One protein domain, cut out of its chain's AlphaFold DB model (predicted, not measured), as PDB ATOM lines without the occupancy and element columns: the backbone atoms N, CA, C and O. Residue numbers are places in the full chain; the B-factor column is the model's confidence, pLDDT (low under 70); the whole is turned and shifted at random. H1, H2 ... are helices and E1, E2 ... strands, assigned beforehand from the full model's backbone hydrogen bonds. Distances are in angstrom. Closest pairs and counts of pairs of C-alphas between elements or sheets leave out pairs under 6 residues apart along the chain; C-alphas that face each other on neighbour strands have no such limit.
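This is residues 14 to 171 of the 171 residues of the protein "Ribosomal silencing factor RsfS" of Acetobacter sp. CAG:977 (UniProt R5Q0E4). A very long helix, H1, sticks out as an arm, residues 14 to 54 standing free, from a compact head: one five-stranded sheet with H2 and the last part of H1 over one face and short H3 over the other. The printed part has 158 residues, in the order H1 E1 E2 H2 E3 E4 E5 H3, class mixed; the mixed sheet runs E1 E2 E5 E4 E3. The whole is extended, radius of gyration of the C-alphas 27.4 A, spanning 98 by 37 by 23 A, the arm making the length.

Find C-alpha 14 at (0.092, -14.843, 48.321), where H1, residues 14 to 75, begins; it runs 91.4 A from first to last C-alpha and ends with C-alpha 75 at (-57.623, 50.858, 21.667). Next come E1, 79 to 85, 19.1 A; E2, 95 to 100, 16.9 A; H2, 104 to 120, 24.6 A; E3, 126 to 128, 6.8 A; E4, 135 to 139, 13.1 A; E5, 143 to 148, 16.3 A; and H3, 150 to 156, 10.3 A, ending at (-67.009, 28.317, 14.342).

Look at hairpin E1 and E2, antiparallel: N 82 and O 98 are 2.8 A apart. E2 and E5 are parallel, N 97 to O 144 2.8 A. E3 E4 E5 form a meander, each strand the antiparallel neighbour of the one before, with N 128 to O 137 2.9 A and N 138 to O 145 2.8 A. H2, height 8.3 A over the sheet, lies over E5 and E4. H1 touches H2 with residues 65 to 73 alone, at a steep tilt of 49 degrees, opposite ways; the closest C-alphas, Thr 72 and Val 114, are 6.1 A apart. H3, on the opposite face from H2, lies over E5. Each O i to N i+4 pair is within hydrogen-bond range in H2 and H3, 56 of 58 in H1.

The C-alphas of Ser 14 and Arg 171, the farthest apart, are 99.9 A apart. The printed part has no cut, and no link is long. Confidence is under 70 at residues 14 to 26, 52 to 58 and 167 to 171.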
ATOM      1  N   SER A  14       0.715 -15.117  49.635       49.41
ATOM      2  CA  SER A  14       0.092 -14.843  48.321       49.41
ATOM      3  C   SER A  14      -1.439 -14.990  48.277       49.41
ATOM      4  O   SER A  14      -2.110 -14.472  47.377       49.41
ATOM      5  N   LYS A  15      -2.022 -15.704  49.250       48.56
ATOM      6  CA  LYS A  15      -3.477 -15.894  49.378       48.56
ATOM      7  C   LYS A  15      -4.144 -14.735  50.121       48.56
ATOM      8  O   LYS A  15      -5.337 -14.514  49.916       48.56
ATOM      9  N   VAL A  16      -3.391 -14.002  50.942       54.69
ATOM     10  CA  VAL A  16      -3.869 -12.835  51.699       54.69
ATOM     11  C   VAL A  16      -3.861 -11.593  50.804       54.69
ATOM     12  O   VAL A  16      -4.893 -10.938  50.691       54.69
ATOM     13  N   GLU A  17      -2.794 -11.350  50.039       55.47
ATOM     14  CA  GLU A  17      -2.677 -10.194  49.127       55.47
ATOM     15  C   GLU A  17      -3.742 -10.192  48.016       55.47
ATOM     16  O   GLU A  17      -4.439  -9.198  47.812       55.47
ATOM     17  N   LYS A  18      -3.995 -11.346  47.374       54.09
ATOM     18  CA  LYS A  18      -5.079 -11.486  46.378       54.09
ATOM     19  C   LYS A  18      -6.480 -11.294  46.969       54.09
ATOM     20  O   LYS A  18      -7.415 -10.964  46.235       54.09
ATOM     21  N   LYS A  19      -6.655 -11.531  48.275       56.88
ATOM     22  CA  LYS A  19      -7.924 -11.327  48.994       56.88
ATOM     23  C   LYS A  19      -8.112  -9.851  49.344       56.88
ATOM     24  O   LYS A  19      -9.216  -9.342  49.171       56.88
ATOM     25  N   VAL A  20      -7.035  -9.178  49.752       59.16
ATOM     26  CA  VAL A  20      -6.998  -7.739  50.048       59.16
ATOM     27  C   VAL A  20      -7.220  -6.915  48.777       59.16
ATOM     28  O   VAL A  20      -8.082  -6.044  48.776       59.16
ATOM     29  N   GLU A  21      -6.579  -7.250  47.653       57.25
ATOM     30  CA  GLU A  21      -6.750  -6.542  46.370       57.25
ATOM     31  C   GLU A  21      -8.151  -6.734  45.753       57.25
ATOM     32  O   GLU A  21      -8.731  -5.828  45.148       57.25
ATOM     33  N   LYS A  22      -8.748  -7.924  45.931       57.91
ATOM     34  CA  LYS A  22     -10.148  -8.171  45.547       57.91
ATOM     35  C   LYS A  22     -11.127  -7.423  46.448       57.91
ATOM     36  O   LYS A  22     -12.150  -6.963  45.942       57.91
ATOM     37  N   ALA A  23     -10.841  -7.310  47.744       62.53
ATOM     38  CA  ALA A  23     -11.667  -6.555  48.681       62.53
ATOM     39  C   ALA A  23     -11.610  -5.050  48.376       62.53
ATOM     40  O   ALA A  23     -12.662  -4.432  48.223       62.53
ATOM     41  N   THR A  24     -10.421  -4.489  48.141       66.38
ATOM     42  CA  THR A  24     -10.244  -3.069  47.792       66.38
ATOM     43  C   THR A  24     -10.854  -2.725  46.435       66.38
ATOM     44  O   THR A  24     -11.593  -1.749  46.339       66.38
ATOM     45  N   LYS A  25     -10.682  -3.557  45.397       69.25
ATOM     46  CA  LYS A  25     -11.362  -3.360  44.100       69.25
ATOM     47  C   LYS A  25     -12.887  -3.370  44.230       69.25
ATOM     48  O   LYS A  25     -13.560  -2.611  43.534       69.25
ATOM     49  N   LYS A  26     -13.451  -4.207  45.108       69.25
ATOM     50  CA  LYS A  26     -14.904  -4.305  45.336       69.25
ATOM     51  C   LYS A  26     -15.436  -3.083  46.088       69.25
ATOM     52  O   LYS A  26     -16.486  -2.561  45.708       69.25
ATOM     53  N   GLU A  27     -14.683  -2.603  47.073       72.81
ATOM     54  CA  GLU A  27     -14.972  -1.380  47.825       72.81
ATOM     55  C   GLU A  27     -14.931  -0.152  46.900       72.81
ATOM     56  O   GLU A  27     -15.913   0.579  46.797       72.81
ATOM     57  N   ILE A  28     -13.859   0.001  46.109       73.38
ATOM     58  CA  ILE A  28     -13.679   1.091  45.137       73.38
ATOM     59  C   ILE A  28     -14.816   1.096  44.109       73.38
ATOM     60  O   ILE A  28     -15.422   2.136  43.860       73.38
ATOM     61  N   LYS A  29     -15.188  -0.065  43.552       72.56
ATOM     62  CA  LYS A  29     -16.291  -0.167  42.578       72.56
ATOM     63  C   LYS A  29     -17.634   0.251  43.187       72.56
ATOM     64  O   LYS A  29     -18.463   0.849  42.502       72.56
ATOM     65  N   LYS A  30     -17.848  -0.044  44.473       75.75
ATOM     66  CA  LYS A  30     -19.055   0.337  45.220       75.75
ATOM     67  C   LYS A  30     -19.096   1.849  45.456       75.75
ATOM     68  O   LYS A  30     -20.145   2.457  45.242       75.75
ATOM     69  N   THR A  31     -17.963   2.454  45.808       75.62
ATOM     70  CA  THR A  31     -17.825   3.905  46.001       75.62
ATOM     71  C   THR A  31     -18.015   4.653  44.683       75.62
ATOM     72  O   THR A  31     -18.873   5.527  44.611       75.62
ATOM     73  N   VAL A  32     -17.347   4.230  43.602       82.00
ATOM     74  CA  VAL A  32     -17.497   4.811  42.253       82.00
ATOM     75  C   VAL A  32     -18.950   4.739  41.776       82.00
ATOM     76  O   VAL A  32     -19.509   5.749  41.356       82.00
ATOM     77  N   LYS A  33     -19.621   3.586  41.915       81.00
ATOM     78  CA  LYS A  33     -21.030   3.425  41.509       81.00
ATOM     79  C   LYS A  33     -21.974   4.340  42.298       81.00
ATOM     80  O   LYS A  33     -22.948   4.851  41.747       81.00
ATOM     81  N   LYS A  34     -21.686   4.567  43.585       79.31
ATOM     82  CA  LYS A  34     -22.456   5.472  44.452       79.31
ATOM     83  C   LYS A  34     -22.247   6.937  44.053       79.31
ATOM     84  O   LYS A  34     -23.220   7.690  44.027       79.31
ATOM     85  N   THR A  35     -21.022   7.315  43.691       74.38
ATOM     86  CA  THR A  35     -20.679   8.665  43.222       74.38
ATOM     87  C   THR A  35     -21.294   8.957  41.852       74.38
ATOM     88  O   THR A  35     -21.985   9.960  41.711       74.38
ATOM     89  N   VAL A  36     -21.178   8.041  40.882       84.19
ATOM     90  CA  VAL A  36     -21.802   8.176  39.549       84.19
ATOM     91  C   VAL A  36     -23.324   8.318  39.659       84.19
ATOM     92  O   VAL A  36     -23.913   9.198  39.040       84.19
ATOM     93  N   LYS A  37     -23.975   7.523  40.521       84.38
ATOM     94  CA  LYS A  37     -25.429   7.618  40.745       84.38
ATOM     95  C   LYS A  37     -25.852   8.944  41.390       84.38
ATOM     96  O   LYS A  37     -26.950   9.420  41.116       84.38
ATOM     97  N   LYS A  38     -25.013   9.537  42.248       81.94
ATOM     98  CA  LYS A  38     -25.253  10.882  42.803       81.94
ATOM     99  C   LYS A  38     -25.116  11.963  41.731       81.94
ATOM    100  O   LYS A  38     -25.954  12.855  41.698       81.94
ATOM    101  N   ILE A  39     -24.110  11.859  40.861       80.69
ATOM    102  CA  ILE A  39     -23.876  12.819  39.774       80.69
ATOM    103  C   ILE A  39     -25.033  12.789  38.769       80.69
ATOM    104  O   ILE A  39     -25.591  13.841  38.489       80.69
ATOM    105  N   LEU A  40     -25.477  11.606  38.326       82.12
ATOM    106  CA  LEU A  40     -26.625  11.468  37.413       82.12
ATOM    107  C   LEU A  40     -27.899  12.109  37.982       82.12
ATOM    108  O   LEU A  40     -28.547  12.910  37.317       82.12
ATOM    109  N   LYS A  41     -28.207  11.842  39.258       81.75
ATOM    110  CA  LYS A  41     -29.361  12.456  39.932       81.75
ATOM    111  C   LYS A  41     -29.228  13.973  40.083       81.75
ATOM    112  O   LYS A  41     -30.234  14.676  40.052       81.75
ATOM    113  N   ALA A  42     -28.013  14.480  40.295       77.56
ATOM    114  CA  ALA A  42     -27.757  15.915  40.359       77.56
ATOM    115  C   ALA A  42     -27.897  16.574  38.977       77.56
ATOM    116  O   ALA A  42     -28.467  17.659  38.895       77.56
ATOM    117  N   GLN A  43     -27.464  15.902  37.905       78.94
ATOM    118  CA  GLN A  43     -27.641  16.361  36.527       78.94
ATOM    119  C   GLN A  43     -29.118  16.423  36.136       78.94
ATOM    120  O   GLN A  43     -29.567  17.491  35.736       78.94
ATOM    121  N   GLU A  44     -29.902  15.363  36.371       78.38
ATOM    122  CA  GLU A  44     -31.356  15.377  36.123       78.38
ATOM    123  C   GLU A  44     -32.068  16.493  36.902       78.38
ATOM    124  O   GLU A  44     -32.996  17.132  36.403       78.38
ATOM    125  N   LYS A  45     -31.643  16.742  38.149       75.81
ATOM    126  CA  LYS A  45     -32.221  17.799  38.986       75.81
ATOM    127  C   LYS A  45     -31.866  19.193  38.459       75.81
ATOM    128  O   LYS A  45     -32.746  20.049  38.421       75.81
ATOM    129  N   ASN A  46     -30.626  19.409  38.017       76.12
ATOM    130  CA  ASN A  46     -30.210  20.663  37.385       76.12
ATOM    131  C   ASN A  46     -30.920  20.895  36.050       76.12
ATOM    132  O   ASN A  46     -31.390  22.001  35.810       76.12
ATOM    133  N   GLU A  47     -31.074  19.867  35.217       72.81
ATOM    134  CA  GLU A  47     -31.802  19.962  33.948       72.81
ATOM    135  C   GLU A  47     -33.267  20.367  34.161       72.81
ATOM    136  O   GLU A  47     -33.798  21.216  33.447       72.81
ATOM    137  N   LYS A  48     -33.921  19.813  35.192       72.44
ATOM    138  CA  LYS A  48     -35.286  20.201  35.576       72.44
ATOM    139  C   LYS A  48     -35.365  21.637  36.091       72.44
ATOM    140  O   LYS A  48     -36.329  22.330  35.782       72.44
ATOM    141  N   LEU A  49     -34.379  22.087  36.867       75.38
ATOM    142  CA  LEU A  49     -34.327  23.467  37.358       75.38
ATOM    143  C   LEU A  49     -34.107  24.461  36.212       75.38
ATOM    144  O   LEU A  49     -34.829  25.450  36.147       75.38
ATOM    145  N   LEU A  50     -33.204  24.145  35.278       74.00
ATOM    146  CA  LEU A  50     -32.951  24.923  34.061       74.00
ATOM    147  C   LEU A  50     -34.215  25.041  33.197       74.00
ATOM    148  O   LEU A  50     -34.605  26.151  32.833       74.00
ATOM    149  N   LYS A  51     -34.914  23.922  32.950       71.00
ATOM    150  CA  LYS A  51     -36.196  23.903  32.219       71.00
ATOM    151  C   LYS A  51     -37.285  24.703  32.943       71.00
ATOM    152  O   LYS A  51     -38.037  25.427  32.301       71.00
ATOM    153  N   LYS A  52     -37.347  24.636  34.279       67.56
ATOM    154  CA  LYS A  52     -38.325  25.392  35.079       67.56
ATOM    155  C   LYS A  52     -38.059  26.899  35.048       67.56
ATOM    156  O   LYS A  52     -39.004  27.667  34.920       67.56
ATOM    157  N   SER A  53     -36.798  27.325  35.137       65.88
ATOM    158  CA  SER A  53     -36.433  28.745  35.041       65.88
ATOM    159  C   SER A  53     -36.632  29.315  33.637       65.88
ATOM    160  O   SER A  53     -37.098  30.445  33.518       65.88
ATOM    161  N   ALA A  54     -36.325  28.537  32.592       66.19
ATOM    162  CA  ALA A  54     -36.549  28.941  31.206       66.19
ATOM    163  C   ALA A  54     -38.048  29.137  30.938       66.19
ATOM    164  O   ALA A  54     -38.449  30.235  30.571       66.19
ATOM    165  N   LYS A  55     -38.882  28.151  31.302       65.12
ATOM    166  CA  LYS A  55     -40.345  28.233  31.163       65.12
ATOM    167  C   LYS A  55     -40.971  29.400  31.936       65.12
ATOM    168  O   LYS A  55     -41.924  30.014  31.480       65.12
ATOM    169  N   HIS A  56     -40.434  29.754  33.106       59.00
ATOM    170  CA  HIS A  56     -40.935  30.907  33.866       59.00
ATOM    171  C   HIS A  56     -40.595  32.252  33.207       59.00
ATOM    172  O   HIS A  56     -41.369  33.202  33.305       59.00
ATOM    173  N   LYS A  57     -39.436  32.338  32.547       60.91
ATOM    174  CA  LYS A  57     -38.990  33.543  31.842       60.91
ATOM    175  C   LYS A  57     -39.709  33.709  30.498       60.91
ATOM    176  O   LYS A  57     -40.073  34.827  30.154       60.91
ATOM    177  N   GLU A  58     -39.957  32.599  29.809       66.56
ATOM    178  CA  GLU A  58     -40.735  32.493  28.567       66.56
ATOM    179  C   GLU A  58     -42.198  32.904  28.795       66.56
ATOM    180  O   GLU A  58     -42.659  33.884  28.212       66.56
ATOM    181  N   ASN A  59     -42.863  32.330  29.809       70.62
ATOM    182  CA  ASN A  59     -44.226  32.727  30.186       70.62
ATOM    183  C   ASN A  59     -44.337  34.215  30.570       70.62
ATOM    184  O   ASN A  59     -45.394  34.819  30.396       70.62
ATOM    185  N   ALA A  60     -43.280  34.827  31.115       79.12
ATOM    186  CA  ALA A  60     -43.287  36.250  31.456       79.12
ATOM    187  C   ALA A  60     -43.176  37.160  30.220       79.12
ATOM    188  O   ALA A  60     -43.729  38.260  30.227       79.12
ATOM    189  N   ALA A  61     -42.466  36.727  29.174       83.38
ATOM    190  CA  ALA A  61     -42.401  37.443  27.904       83.38
ATOM    191  C   ALA A  61     -43.729  37.324  27.143       83.38
ATOM    192  O   ALA A  61     -44.288  38.344  26.742       83.38
ATOM    193  N   ALA A  62     -44.283  36.111  27.060       86.38
ATOM    194  CA  ALA A  62     -45.577  35.854  26.435       86.38
ATOM    195  C   ALA A  62     -46.711  36.662  27.092       86.38
ATOM    196  O   ALA A  62     -47.470  37.336  26.401       86.38
ATOM    197  N   LYS A  63     -46.751  36.740  28.430       88.50
ATOM    198  CA  LYS A  63     -47.719  37.595  29.149       88.50
ATOM    199  C   LYS A  63     -47.624  39.078  28.790       88.50
ATOM    200  O   LYS A  63     -48.648  39.740  28.671       88.50
ATOM    201  N   LYS A  64     -46.413  39.613  28.600       90.88
ATOM    202  CA  LYS A  64     -46.239  41.008  28.161       90.88
ATOM    203  C   LYS A  64     -46.743  41.224  26.735       90.88
ATOM    204  O   LYS A  64     -47.265  42.295  26.439       90.88
ATOM    205  N   MET A  65     -46.579  40.227  25.863       91.88
ATOM    206  CA  MET A  65     -47.125  40.272  24.505       91.88
ATOM    207  C   MET A  65     -48.652  40.264  24.530       91.88
ATOM    208  O   MET A  65     -49.256  41.110  23.878       91.88
ATOM    209  N   VAL A  66     -49.267  39.400  25.343       94.19
ATOM    210  CA  VAL A  66     -50.722  39.391  25.556       94.19
ATOM    211  C   VAL A  66     -51.218  40.761  26.019       94.19
ATOM    212  O   VAL A  66     -52.099  41.323  25.382       94.19
ATOM    213  N   GLU A  67     -50.598  41.360  27.040       94.56
ATOM    214  CA  GLU A  67     -51.011  42.678  27.545       94.56
ATOM    215  C   GLU A  67     -50.911  43.776  26.463       94.56
ATOM    216  O   GLU A  67     -51.746  44.679  26.380       94.56
ATOM    217  N   LEU A  68     -49.887  43.711  25.605       94.69
ATOM    218  CA  LEU A  68     -49.748  44.624  24.467       94.69
ATOM    219  C   LEU A  68     -50.857  44.409  23.428       94.69
ATOM    220  O   LEU A  68     -51.392  45.385  22.894       94.69
ATOM    221  N   ILE A  69     -51.181  43.151  23.132       95.25
ATOM    222  CA  ILE A  69     -52.226  42.764  22.183       95.25
ATOM    223  C   ILE A  69     -53.590  43.224  22.702       95.25
ATOM    224  O   ILE A  69     -54.284  43.938  21.986       95.25
ATOM    225  N   GLU A  70     -53.935  42.926  23.956       95.88
ATOM    226  CA  GLU A  70     -55.180  43.368  24.597       95.88
ATOM    227  C   GLU A  70     -55.323  44.889  24.564       95.88
ATOM    228  O   GLU A  70     -56.359  45.409  24.152       95.88
ATOM    229  N   LYS A  71     -54.264  45.632  24.920       96.00
ATOM    230  CA  LYS A  71     -54.269  47.102  24.830       96.00
ATOM    231  C   LYS A  71     -54.474  47.588  23.402       96.00
ATOM    232  O   LYS A  71     -55.151  48.590  23.191       96.00
ATOM    233  N   THR A  72     -53.882  46.906  22.424       95.50
ATOM    234  CA  THR A  72     -54.016  47.269  21.010       95.50
ATOM    235  C   THR A  72     -55.437  47.021  20.513       95.50
ATOM    236  O   THR A  72     -56.025  47.914  19.908       95.50
ATOM    237  N   LEU A  73     -56.004  45.858  20.825       95.75
ATOM    238  CA  LEU A  73     -57.375  45.485  20.482       95.75
ATOM    239  C   LEU A  73     -58.392  46.404  21.172       95.75
ATOM    240  O   LEU A  73     -59.301  46.916  20.525       95.75
ATOM    241  N   SER A  74     -58.190  46.700  22.456       94.62
ATOM    242  CA  SER A  74     -59.031  47.626  23.219       94.62
ATOM    243  C   SER A  74     -58.968  49.053  22.661       94.62
ATOM    244  O   SER A  74     -60.006  49.679  22.446       94.62
ATOM    245  N   ALA A  75     -57.775  49.558  22.328       95.56
ATOM    246  CA  ALA A  75     -57.623  50.858  21.667       95.56
ATOM    247  C   ALA A  75     -58.277  50.885  20.275       95.56
ATOM    248  O   ALA A  75     -58.802  51.919  19.856       95.56
ATOM    249  N   GLY A  76     -58.267  49.746  19.582       93.94
ATOM    250  CA  GLY A  76     -58.985  49.524  18.333       93.94
ATOM    251  C   GLY A  76     -60.501  49.398  18.493       93.94
ATOM    252  O   GLY A  76     -61.194  49.426  17.489       93.94
ATOM    253  N   LYS A  77     -61.036  49.344  19.723       94.94
ATOM    254  CA  LYS A  77     -62.455  49.085  20.035       94.94
ATOM    255  C   LYS A  77     -62.939  47.702  19.587       94.94
ATOM    256  O   LYS A  77     -64.075  47.566  19.133       94.94
ATOM    257  N   ALA A  78     -62.083  46.690  19.700       94.06
ATOM    258  CA  ALA A  78     -62.511  45.302  19.590       94.06
ATOM    259  C   ALA A  78     -63.478  44.940  20.729       94.06
ATOM    260  O   ALA A  78     -63.368  45.457  21.843       94.06
ATOM    261  N   GLU A  79     -64.410  44.046  20.432       93.19
ATOM    262  CA  GLU A  79     -65.415  43.535  21.364       93.19
ATOM    263  C   GLU A  79     -65.032  42.119  21.810       93.19
ATOM    264  O   GLU A  79     -64.277  41.429  21.122       93.19
ATOM    265  N   ASP A  80     -65.526  41.697  22.975       90.81
ATOM    266  CA  ASP A  80     -65.397  40.328  23.490       90.81
ATOM    267  C   ASP A  80     -63.974  39.748  23.425       90.81
ATOM    268  O   ASP A  80     -63.738  38.667  22.880       90.81
ATOM    269  N   ILE A  81     -62.992  40.492  23.936       94.00
ATOM    270  CA  ILE A  81     -61.601  40.034  23.967       94.00
ATOM    271  C   ILE A  81     -61.472  38.940  25.034       94.00
ATOM    272  O   ILE A  81     -61.663  39.202  26.220       94.00
ATOM    273  N   VAL A  82     -61.126  37.732  24.605       92.19
ATOM    274  CA  VAL A  82     -60.923  36.555  25.451       92.19
ATOM    275  C   VAL A  82     -59.475  36.107  25.314       92.19
ATOM    276  O   VAL A  82     -58.950  35.987  24.208       92.19
ATOM    277  N   VAL A  83     -58.818  35.861  26.444       92.44
ATOM    278  CA  VAL A  83     -57.449  35.342  26.488       92.44
ATOM    279  C   VAL A  83     -57.471  33.940  27.061       92.44
ATOM    280  O   VAL A  83     -57.878  33.726  28.198       92.44
ATOM    281  N   ILE A  84     -56.962  33.000  26.277       89.12
ATOM    282  CA  ILE A  84     -56.928  31.580  26.591       89.12
ATOM    283  C   ILE A  84     -55.484  31.178  26.868       89.12
ATOM    284  O   ILE A  84     -54.608  31.321  26.011       89.12
ATOM    285  N   ASP A  85     -55.236  30.642  28.064       88.44
ATOM    286  CA  ASP A  85     -53.953  30.029  28.408       88.44
ATOM    287  C   ASP A  85     -53.874  28.620  27.791       88.44
ATOM    288  O   ASP A  85     -54.656  27.706  28.115       88.44
ATOM    289  N   LEU A  86     -52.929  28.467  26.865       84.56
ATOM    290  CA  LEU A  86     -52.611  27.227  26.167       84.56
ATOM    291  C   LEU A  86     -51.355  26.548  26.728       84.56
ATOM    292  O   LEU A  86     -50.987  25.462  26.264       84.56
ATOM    293  N   SER A  87     -50.718  27.123  27.755       78.19
ATOM    294  CA  SER A  87     -49.458  26.619  28.287       78.19
ATOM    295  C   SER A  87     -49.607  25.184  28.797       78.19
ATOM    296  O   SER A  87     -50.290  24.887  29.777       78.19
ATOM    297  N   GLY A  88     -48.926  24.255  28.122       74.25
ATOM    298  CA  GLY A  88     -48.977  22.827  28.445       74.25
ATOM    299  C   GLY A  88     -50.171  22.063  27.864       74.25
ATOM    300  O   GLY A  88     -50.240  20.856  28.084       74.25
ATOM    301  N   LYS A  89     -51.061  22.719  27.105       78.56
ATOM    302  CA  LYS A  89     -52.108  22.064  26.301       78.56
ATOM    303  C   LYS A  89     -51.627  21.776  24.876       78.56
ATOM    304  O   LYS A  89     -51.885  20.698  24.351       78.56
ATOM    305  N   THR A  90     -50.900  22.713  24.267       77.75
ATOM    306  CA  THR A  90     -50.327  22.571  22.919       77.75
ATOM    307  C   THR A  90     -48.898  23.115  22.864       77.75
ATOM    308  O   THR A  90     -48.476  23.865  23.740       77.75
ATOM    309  N   ALA A  91     -48.144  22.690  21.850       78.00
ATOM    310  CA  ALA A  91     -46.820  23.223  21.527       78.00
ATOM    311  C   ALA A  91     -46.876  24.336  20.463       78.00
ATOM    312  O   ALA A  91     -45.828  24.820  20.051       78.00
ATOM    313  N   LEU A  92     -48.077  24.689  19.987       81.38
ATOM    314  CA  LEU A  92     -48.263  25.688  18.937       81.38
ATOM    315  C   LEU A  92     -48.027  27.116  19.452       81.38
ATOM    316  O   LEU A  92     -47.326  27.873  18.798       81.38
ATOM    317  N   ALA A  93     -48.607  27.456  20.604       86.00
ATOM    318  CA  ALA A  93     -48.480  28.757  21.256       86.00
ATOM    319  C   ALA A  93     -48.768  28.621  22.760       86.00
ATOM    320  O   ALA A  93     -49.449  27.681  23.181       86.00
ATOM    321  N   ASP A  94     -48.286  29.571  23.564       88.69
ATOM    322  CA  ASP A  94     -48.585  29.649  24.998       88.69
ATOM    323  C   ASP A  94     -49.923  30.341  25.274       88.69
ATOM    324  O   ASP A  94     -50.598  29.993  26.242       88.69
ATOM    325  N   TYR A  95     -50.322  31.297  24.429       91.56
ATOM    326  CA  TYR A  95     -51.593  32.010  24.567       91.56
ATOM    327  C   TYR A  95     -52.327  32.129  23.237       91.56
ATOM    328  O   TYR A  95     -51.731  32.369  22.186       91.56
ATOM    329  N   LEU A  96     -53.648  32.032  23.315       92.06
ATOM    330  CA  LEU A  96     -54.560  32.347  22.227       92.06
ATOM    331  C   LEU A  96     -55.432  33.523  22.657       92.06
ATOM    332  O   LEU A  96     -56.090  33.467  23.689       92.06
ATOM    333  N   VAL A  97     -55.430  34.593  21.873       94.19
ATOM    334  CA  VAL A  97     -56.291  35.756  22.088       94.19
ATOM    335  C   VAL A  97     -57.368  35.742  21.019       94.19
ATOM    336  O   VAL A  97     -57.050  35.698  19.834       94.19
ATOM    337  N   VAL A  98     -58.632  35.786  21.417       93.88
ATOM    338  CA  VAL A  98     -59.774  35.836  20.503       93.88
ATOM    339  C   VAL A  98     -60.504  37.155  20.703       93.88
ATOM    340  O   VAL A  98     -60.763  37.555  21.832       93.88
ATOM    341  N   ALA A  99     -60.811  37.859  19.621       95.25
ATOM    342  CA  ALA A  99     -61.497  39.144  19.666       95.25
ATOM    343  C   ALA A  99     -62.530  39.272  18.545       95.25
ATOM    344  O   ALA A  99     -62.405  38.653  17.489       95.25
ATOM    345  N   THR A 100     -63.540  40.109  18.764       94.44
ATOM    346  CA  THR A 100     -64.604  40.388  17.798       94.44
ATOM    347  C   THR A 100     -64.408  41.765  17.169       94.44
ATOM    348  O   THR A 100     -64.185  42.765  17.855       94.44
ATOM    349  N   GLY A 101     -64.532  41.846  15.846       94.19
ATOM    350  CA  GLY A 101     -64.579  43.096  15.098       94.19
ATOM    351  C   GLY A 101     -65.954  43.329  14.473       94.19
ATOM    352  O   GLY A 101     -66.407  42.551  13.650       94.19
ATOM    353  N   ARG A 102     -66.589  44.464  14.782       92.81
ATOM    354  CA  ARG A 102     -67.942  44.841  14.309       92.81
ATOM    355  C   ARG A 102     -68.209  44.901  12.789       92.81
ATOM    356  O   ARG A 102     -69.347  45.134  12.401       92.81
ATOM    357  N   ALA A 103     -67.182  44.831  11.941       91.94
ATOM    358  CA  ALA A 103     -67.310  44.902  10.480       91.94
ATOM    359  C   ALA A 103     -66.054  44.322   9.803       91.94
ATOM    360  O   ALA A 103     -64.977  44.435  10.391       91.94
ATOM    361  N   PRO A 104     -66.118  43.831   8.552       92.19
ATOM    362  CA  PRO A 104     -64.957  43.225   7.893       92.19
ATOM    363  C   PRO A 104     -63.724  44.138   7.825       92.19
ATOM    364  O   PRO A 104     -62.622  43.753   8.199       92.19
ATOM    365  N   ARG A 105     -63.917  45.421   7.479       93.25
ATOM    366  CA  ARG A 105     -62.834  46.428   7.494       93.25
ATOM    367  C   ARG A 105     -62.269  46.704   8.887       93.25
ATOM    368  O   ARG A 105     -61.156  47.198   9.019       93.25
ATOM    369  N   HIS A 106     -63.074  46.486   9.924       94.81
ATOM    370  CA  HIS A 106     -62.637  46.657  11.303       94.81
ATOM    371  C   HIS A 106     -61.779  45.470  11.741       94.81
ATOM    372  O   HIS A 106     -60.742  45.680  12.354       94.81
ATOM    373  N   VAL A 107     -62.173  44.249  11.373       95.25
ATOM    374  CA  VAL A 107     -61.411  43.021  11.630       95.25
ATOM    375  C   VAL A 107     -60.022  43.094  10.988       95.25
ATOM    376  O   VAL A 107     -59.025  42.890  11.680       95.25
ATOM    377  N   THR A 108     -59.939  43.469   9.706       94.75
ATOM    378  CA  THR A 108     -58.653  43.647   9.006       94.75
ATOM    379  C   THR A 108     -57.787  44.715   9.668       94.75
ATOM    380  O   THR A 108     -56.634  44.458  10.012       94.75
ATOM    381  N   ALA A 109     -58.364  45.885   9.959       95.31
ATOM    382  CA  ALA A 109     -57.650  46.970  10.627       95.31
ATOM    383  C   ALA A 109     -57.118  46.568  12.013       95.31
ATOM    384  O   ALA A 109     -55.993  46.925  12.359       95.31
ATOM    385  N   LEU A 110     -57.892  45.813  12.801       96.00
ATOM    386  CA  LEU A 110     -57.458  45.305  14.104       96.00
ATOM    387  C   LEU A 110     -56.262  44.355  13.960       96.00
ATOM    388  O   LEU A 110     -55.267  44.520  14.668       96.00
ATOM    389  N   GLY A 111     -56.323  43.406  13.021       94.88
ATOM    390  CA  GLY A 111     -55.216  42.488  12.746       94.88
ATOM    391  C   GLY A 111     -53.941  43.215  12.307       94.88
ATOM    392  O   GLY A 111     -52.861  42.975  12.851       94.88
ATOM    393  N   GLU A 112     -54.061  44.178  11.391       94.75
ATOM    394  CA  GLU A 112     -52.941  45.012  10.942       94.75
ATOM    395  C   GLU A 112     -52.356  45.865  12.076       94.75
ATOM    396  O   GLU A 112     -51.133  45.974  12.214       94.75
ATOM    397  N   GLN A 113     -53.207  46.449  12.926       95.44
ATOM    398  CA  GLN A 113     -52.770  47.225  14.087       95.44
ATOM    399  C   GLN A 113     -51.986  46.364  15.077       95.44
ATOM    400  O   GLN A 113     -50.927  46.793  15.546       95.44
ATOM    401  N   VAL A 114     -52.472  45.158  15.375       95.56
ATOM    402  CA  VAL A 114     -51.779  44.197  16.241       95.56
ATOM    403  C   VAL A 114     -50.433  43.807  15.632       95.56
ATOM    404  O   VAL A 114     -49.404  43.945  16.300       95.56
ATOM    405  N   GLN A 115     -50.402  43.433  14.350       95.44
ATOM    406  CA  GLN A 115     -49.161  43.090  13.653       95.44
ATOM    407  C   GLN A 115     -48.146  44.244  13.709       95.44
ATOM    408  O   GLN A 115     -46.972  44.040  14.026       95.44
ATOM    409  N   LEU A 116     -48.584  45.474  13.433       94.44
ATOM    410  CA  LEU A 116     -47.723  46.654  13.451       94.44
ATOM    411  C   LEU A 116     -47.145  46.920  14.848       94.44
ATOM    412  O   LEU A 116     -45.980  47.305  14.973       94.44
ATOM    413  N   ARG A 117     -47.942  46.736  15.906       93.94
ATOM    414  CA  ARG A 117     -47.499  46.922  17.296       93.94
ATOM    415  C   ARG A 117     -46.479  45.866  17.710       93.94
ATOM    416  O   ARG A 117     -45.467  46.233  18.305       93.94
ATOM    417  N   LEU A 118     -46.691  44.610  17.328       92.69
ATOM    418  CA  LEU A 118     -45.756  43.513  17.593       92.69
ATOM    419  C   LEU A 118     -44.431  43.700  16.840       92.69
ATOM    420  O   LEU A 118     -43.357  43.635  17.446       92.69
ATOM    421  N   LYS A 119     -44.490  44.083  15.558       91.75
ATOM    422  CA  LYS A 119     -43.294  44.409  14.763       91.75
ATOM    423  C   LYS A 119     -42.475  45.544  15.383       91.75
ATOM    424  O   LYS A 119     -41.249  45.471  15.402       91.75
ATOM    425  N   LYS A 120     -43.125  46.563  15.961       92.06
ATOM    426  CA  LYS A 120     -42.440  47.656  16.686       92.06
ATOM    427  C   LYS A 120     -41.705  47.190  17.943       92.06
ATOM    428  O   LYS A 120     -40.749  47.842  18.350       92.06
ATOM    429  N   THR A 121     -42.125  46.081  18.546       88.75
ATOM    430  CA  THR A 121     -41.417  45.455  19.675       88.75
ATOM    431  C   THR A 121     -40.312  44.487  19.250       88.75
ATOM    432  O   THR A 121     -39.656  43.905  20.108       88.75
ATOM    433  N   GLY A 122     -40.075  44.330  17.943       89.00
ATOM    434  CA  GLY A 122     -39.095  43.389  17.398       89.00
ATOM    435  C   GLY A 122     -39.599  41.947  17.315       89.00
ATOM    436  O   GLY A 122     -38.808  41.054  17.028       89.00
ATOM    437  N   VAL A 123     -40.896  41.717  17.543       89.62
ATOM    438  CA  VAL A 123     -41.521  40.396  17.426       89.62
ATOM    439  C   VAL A 123     -41.990  40.210  15.979       89.62
ATOM    440  O   VAL A 123     -42.767  41.039  15.488       89.62
ATOM    441  N   PRO A 124     -41.518  39.175  15.262       89.00
ATOM    442  CA  PRO A 124     -42.040  38.863  13.941       89.00
ATOM    443  C   PRO A 124     -43.500  38.423  14.077       89.00
ATOM    444  O   PRO A 124     -43.820  37.584  14.909       89.00
ATOM    445  N   ALA A 125     -44.376  39.011  13.264       92.88
ATOM    446  CA  ALA A 125     -45.790  38.671  13.247       92.88
ATOM    447  C   ALA A 125     -46.266  38.487  11.804       92.88
ATOM    448  O   ALA A 125     -46.095  39.395  10.975       92.88
ATOM    449  N   ALA A 126     -46.843  37.325  11.515       92.75
ATOM    450  CA  ALA A 126     -47.504  37.014  10.251       92.75
ATOM    451  C   ALA A 126     -48.995  37.351  10.352       92.75
ATOM    452  O   ALA A 126     -49.563  37.324  11.440       92.75
ATOM    453  N   ILE A 127     -49.610  37.737   9.234       94.12
ATOM    454  CA  ILE A 127     -51.056  37.972   9.150       94.12
ATOM    455  C   ILE A 127     -51.633  37.090   8.050       94.12
ATOM    456  O   ILE A 127     -51.073  37.037   6.955       94.12
ATOM    457  N   GLU A 128     -52.746  36.434   8.343       91.25
ATOM    458  CA  GLU A 128     -53.499  35.605   7.403       91.25
ATOM    459  C   GLU A 128     -54.984  35.992   7.434       91.25
ATOM    460  O   GLU A 128     -55.474  36.518   8.435       91.25
ATOM    461  N   GLY A 129     -55.704  35.765   6.329       85.94
ATOM    462  CA  GLY A 129     -57.150  36.034   6.237       85.94
ATOM    463  C   GLY A 129     -57.544  37.505   6.020       85.94
ATOM    464  O   GLY A 129     -58.723  37.852   6.080       85.94
ATOM    465  N   ASN A 130     -56.581  38.387   5.724       81.38
ATOM    466  CA  ASN A 130     -56.825  39.829   5.566       81.38
ATOM    467  C   ASN A 130     -57.675  40.199   4.331       81.38
ATOM    468  O   ASN A 130     -58.162  41.322   4.242       81.38
ATOM    469  N   ASP A 131     -57.858  39.281   3.379       80.12
ATOM    470  CA  ASP A 131     -58.525  39.572   2.103       80.12
ATOM    471  C   ASP A 131     -60.046  39.731   2.239       80.12
ATOM    472  O   ASP A 131     -60.646  40.583   1.585       80.12
ATOM    473  N   THR A 132     -60.681  38.915   3.087       80.25
ATOM    474  CA  THR A 132     -62.147  38.900   3.252       80.25
ATOM    475  C   THR A 132     -62.591  39.708   4.470       80.25
ATOM    476  O   THR A 132     -63.656  40.318   4.456       80.25
ATOM    477  N   GLY A 133     -61.759  39.761   5.518       82.50
ATOM    478  CA  GLY A 133     -62.071  40.461   6.767       82.50
ATOM    479  C   GLY A 133     -63.108  39.761   7.646       82.50
ATOM    480  O   GLY A 133     -63.509  40.309   8.666       82.50
ATOM    481  N   ASP A 134     -63.526  38.550   7.293       88.06
ATOM    482  CA  ASP A 134     -64.421  37.749   8.133       88.06
ATOM    483  C   ASP A 134     -63.667  37.089   9.293       88.06
ATOM    484  O   ASP A 134     -64.214  36.899  10.383       88.06
ATOM    485  N   TRP A 135     -62.397  36.761   9.058       92.19
ATOM    486  CA  TRP A 135     -61.504  36.155  10.030       92.19
ATOM    487  C   TRP A 135     -60.061  36.506   9.695       92.19
ATOM    488  O   TRP A 135     -59.580  36.225   8.601       92.19
ATOM    489  N   VAL A 136     -59.375  37.116  10.655       94.94
ATOM    490  CA  VAL A 136     -57.955  37.429  10.557       94.94
ATOM    491  C   VAL A 136     -57.200  36.717  11.664       94.94
ATOM    492  O   VAL A 136     -57.606  36.741  12.827       94.94
ATOM    493  N   ILE A 137     -56.080  36.106  11.291       94.12
ATOM    494  CA  ILE A 137     -55.149  35.474  12.220       94.12
ATOM    495  C   ILE A 137     -53.866  36.296  12.229       94.12
ATOM    496  O   ILE A 137     -53.325  36.627  11.176       94.12
ATOM    497  N   VAL A 138     -53.375  36.618  13.423       95.19
ATOM    498  CA  VAL A 138     -52.041  37.181  13.626       95.19
ATOM    499  C   VAL A 138     -51.220  36.188  14.434       95.19
ATOM    500  O   VAL A 138     -51.501  35.960  15.611       95.19
ATOM    501  N   ASP A 139     -50.210  35.606  13.799       94.06
ATOM    502  CA  ASP A 139     -49.299  34.651  14.428       94.06
ATOM    503  C   ASP A 139     -48.011  35.363  14.858       94.06
ATOM    504  O   ASP A 139     -47.309  35.936  14.020       94.06
ATOM    505  N   ALA A 140     -47.722  35.343  16.162       91.69
ATOM    506  CA  ALA A 140     -46.516  35.898  16.774       91.69
ATOM    507  C   ALA A 140     -45.634  34.824  17.450       91.69
ATOM    508  O   ALA A 140     -44.794  35.157  18.289       91.69
ATOM    509  N   GLY A 141     -45.827  33.544  17.115       88.06
ATOM    510  CA  GLY A 141     -45.118  32.408  17.704       88.06
ATOM    511  C   GLY A 141     -45.678  32.017  19.072       88.06
ATOM    512  O   GLY A 141     -46.464  31.084  19.179       88.06
ATOM    513  N   ASP A 142     -45.304  32.743  20.129       88.81
ATOM    514  CA  ASP A 142     -45.726  32.408  21.504       88.81
ATOM    515  C   ASP A 142     -47.191  32.794  21.779       88.81
ATOM    516  O   ASP A 142     -47.825  32.274  22.703       88.81
ATOM    517  N   VAL A 143     -47.731  33.732  20.996       92.62
ATOM    518  CA  VAL A 143     -49.111  34.214  21.105       92.62
ATOM    519  C   VAL A 143     -49.747  34.244  19.724       92.62
ATOM    520  O   VAL A 143     -49.191  34.825  18.793       92.62
ATOM    521  N   ILE A 144     -50.942  33.671  19.612       93.31
ATOM    522  CA  ILE A 144     -51.744  33.721  18.389       93.31
ATOM    523  C   ILE A 144     -52.992  34.549  18.658       93.31
ATOM    524  O   ILE A 144     -53.660  34.371  19.676       93.31
ATOM    525  N   VAL A 145     -53.327  35.447  17.739       95.31
ATOM    526  CA  VAL A 145     -54.502  36.314  17.838       95.31
ATOM    527  C   VAL A 145     -55.475  35.972  16.724       95.31
ATOM    528  O   VAL A 145     -55.106  35.988  15.556       95.31
ATOM    529  N   HIS A 146     -56.718  35.686  17.082       94.69
ATOM    530  CA  HIS A 146     -57.822  35.505  16.152       94.69
ATOM    531  C   HIS A 146     -58.783  36.679  16.297       94.69
ATOM    532  O   HIS A 146     -59.317  36.924  17.377       94.69
ATOM    533  N   VAL A 147     -59.015  37.402  15.209       94.88
ATOM    534  CA  VAL A 147     -60.025  38.455  15.152       94.88
ATOM    535  C   VAL A 147     -61.130  37.987  14.220       94.88
ATOM    536  O   VAL A 147     -60.884  37.739  13.041       94.88
ATOM    537  N   PHE A 148     -62.339  37.856  14.748       93.81
ATOM    538  CA  PHE A 148     -63.496  37.364  14.010       93.81
ATOM    539  C   PHE A 148     -64.530  38.457  13.779       93.81
ATOM    540  O   PHE A 148     -64.740  39.334  14.618       93.81
ATOM    541  N   HIS A 149     -65.251  38.349  12.670       93.00
ATOM    542  CA  HIS A 149     -66.567  38.956  12.548       93.00
ATOM    543  C   HIS A 149     -67.574  38.216  13.462       93.00
ATOM    544  O   HIS A 149     -67.456  36.994  13.590       93.00
ATOM    545  N   PRO A 150     -68.566  38.890  14.086       89.94
ATOM    546  CA  PRO A 150     -69.469  38.261  15.056       89.94
ATOM    547  C   PRO A 150     -70.148  36.992  14.527       89.94
ATOM    548  O   PRO A 150     -70.170  35.976  15.209       89.94
ATOM    549  N   GLU A 151     -70.637  37.032  13.285       88.19
ATOM    550  CA  GLU A 151     -71.324  35.896  12.651       88.19
ATOM    551  C   GLU A 151     -70.396  34.684  12.477       88.19
ATOM    552  O   GLU A 151     -70.776  33.547  12.745       88.19
ATOM    553  N   THR A 152     -69.147  34.933  12.084       87.69
ATOM    554  CA  THR A 152     -68.116  33.905  11.908       87.69
ATOM    555  C   THR A 152     -67.689  33.314  13.252       87.69
ATOM    556  O   THR A 152     -67.483  32.105  13.357       87.69
ATOM    557  N   ARG A 153     -67.598  34.148  14.298       87.31
ATOM    558  CA  ARG A 153     -67.247  33.717  15.659       87.31
ATOM    559  C   ARG A 153     -68.289  32.757  16.230       87.31
ATOM    560  O   ARG A 153     -67.915  31.712  16.754       87.31
ATOM    561  N   GLU A 154     -69.574  33.079  16.067       85.19
ATOM    562  CA  GLU A 154     -70.697  32.230  16.496       85.19
ATOM    563  C   GLU A 154     -70.830  30.943  15.666       85.19
ATOM    564  O   GLU A 154     -71.317  29.935  16.170       85.19
ATOM    565  N   LEU A 155     -70.414  30.953  14.395       84.38
ATOM    566  CA  LEU A 155     -70.474  29.764  13.544       84.38
ATOM    567  C   LEU A 155     -69.390  28.739  13.899       84.38
ATOM    568  O   LEU A 155     -69.662  27.538  13.925       84.38
ATOM    569  N   TYR A 156     -68.155  29.203  14.119       82.69
ATOM    570  CA  TYR A 156     -67.009  28.317  14.342       82.69
ATOM    571  C   TYR A 156     -66.745  27.999  15.812       82.69
ATOM    572  O   TYR A 156     -66.138  26.966  16.087       82.69
ATOM    573  N   CYS A 157     -67.168  28.863  16.740       82.38
ATOM    574  CA  CYS A 157     -67.085  28.653  18.186       82.38
ATOM    575  C   CYS A 157     -65.743  28.076  18.686       82.38
ATOM    576  O   CYS A 157     -65.712  27.228  19.576       82.38
ATOM    577  N   ILE A 158     -64.608  28.515  18.126       80.44
ATOM    578  CA  ILE A 158     -63.310  27.861  18.385       80.44
ATOM    579  C   ILE A 158     -62.842  27.963  19.845       80.44
ATOM    580  O   ILE A 158     -61.972  27.205  20.268       80.44
ATOM    581  N   GLU A 159     -63.412  28.884  20.619       78.69
ATOM    582  CA  GLU A 159     -63.174  29.035  22.058       78.69
ATOM    583  C   GLU A 159     -63.656  27.807  22.847       78.69
ATOM    584  O   GLU A 159     -62.988  27.382  23.793       78.69
ATOM    585  N   GLU A 160     -64.728  27.150  22.386       82.38
ATOM    586  CA  GLU A 160     -65.279  25.949  23.026       82.38
ATOM    587  C   GLU A 160     -64.314  24.761  22.941       82.38
ATOM    588  O   GLU A 160     -64.264  23.936  23.854       82.38
ATOM    589  N   LEU A 161     -63.475  24.702  21.897       80.25
ATOM    590  CA  LEU A 161     -62.427  23.679  21.765       80.25
ATOM    591  C   LEU A 161     -61.422  23.730  22.925       80.25
ATOM    592  O   LEU A 161     -60.797  22.718  23.248       80.25
ATOM    593  N   TRP A 162     -61.274  24.894  23.559       80.69
ATOM    594  CA  TRP A 162     -60.350  25.122  24.667       80.69
ATOM    595  C   TRP A 162     -61.043  25.304  26.022       80.69
ATOM    596  O   TRP A 162     -60.351  25.540  27.019       80.69
ATOM    597  N   GLY A 163     -62.365  25.105  26.067       74.81
ATOM    598  CA  GLY A 163     -63.189  25.166  27.274       74.81
ATOM    599  C   GLY A 163     -63.631  26.570  27.685       74.81
ATOM    600  O   GLY A 163     -64.073  26.734  28.819       74.81
ATOM    601  N   GLU A 164     -63.506  27.558  26.799       77.88
ATOM    602  CA  GLU A 164     -63.992  28.924  27.021       77.88
ATOM    603  C   GLU A 164     -65.396  29.103  26.426       77.88
ATOM    604  O   GLU A 164     -65.780  28.412  25.477       77.88
ATOM    605  N   GLU A 165     -66.182  30.012  27.003       71.75
ATOM    606  CA  GLU A 165     -67.551  30.268  26.557       71.75
ATOM    607  C   GLU A 165     -67.563  31.272  25.403       71.75
ATOM    608  O   GLU A 165     -67.032  32.376  25.506       71.75
ATOM    609  N   THR A 166     -68.205  30.892  24.299       71.12
ATOM    610  CA  THR A 166     -68.407  31.781  23.159       71.12
ATOM    611  C   THR A 166     -69.491  32.805  23.493       71.12
ATOM    612  O   THR A 166     -70.587  32.424  23.922       71.12
ATOM    613  N   PRO A 167     -69.241  34.110  23.286       68.31
ATOM    614  CA  PRO A 167     -70.270  35.119  23.474       68.31
ATOM    615  C   PRO A 167     -71.341  34.938  22.395       68.31
ATOM    616  O   PRO A 167     -71.198  35.392  21.263       68.31
ATOM    617  N   ARG A 168     -72.418  34.230  22.744       65.31
ATOM    618  CA  ARG A 168     -73.603  34.075  21.898       65.31
ATOM    619  C   ARG A 168     -74.491  35.300  22.047       65.31
ATOM    620  O   ARG A 168     -74.902  35.630  23.163       65.31
ATOM    621  N   LYS A 169     -74.881  35.932  20.937       56.72
ATOM    622  CA  LYS A 169     -76.013  36.862  20.978       56.72
ATOM    623  C   LYS A 169     -77.266  36.100  21.401       56.72
ATOM    624  O   LYS A 169     -77.632  35.088  20.803       56.72
ATOM    625  N   ALA A 170     -77.921  36.584  22.456       56.69
ATOM    626  CA  ALA A 170     -79.249  36.117  22.825       56.69
ATOM    627  C   ALA A 170     -80.177  36.312  21.615       56.69
ATOM    628  O   ALA A 170     -80.269  37.415  21.073       56.69
ATOM    629  N   ARG A 171     -80.763  35.208  21.158       51.72
ATOM    630  CA  ARG A 171     -81.607  35.138  19.965       51.72
ATOM    631  C   ARG A 171     -83.008  35.677  20.225       51.72
ATOM    632  O   ARG A 171     -83.487  35.512  21.370       51.72
TER     633      ARG A 171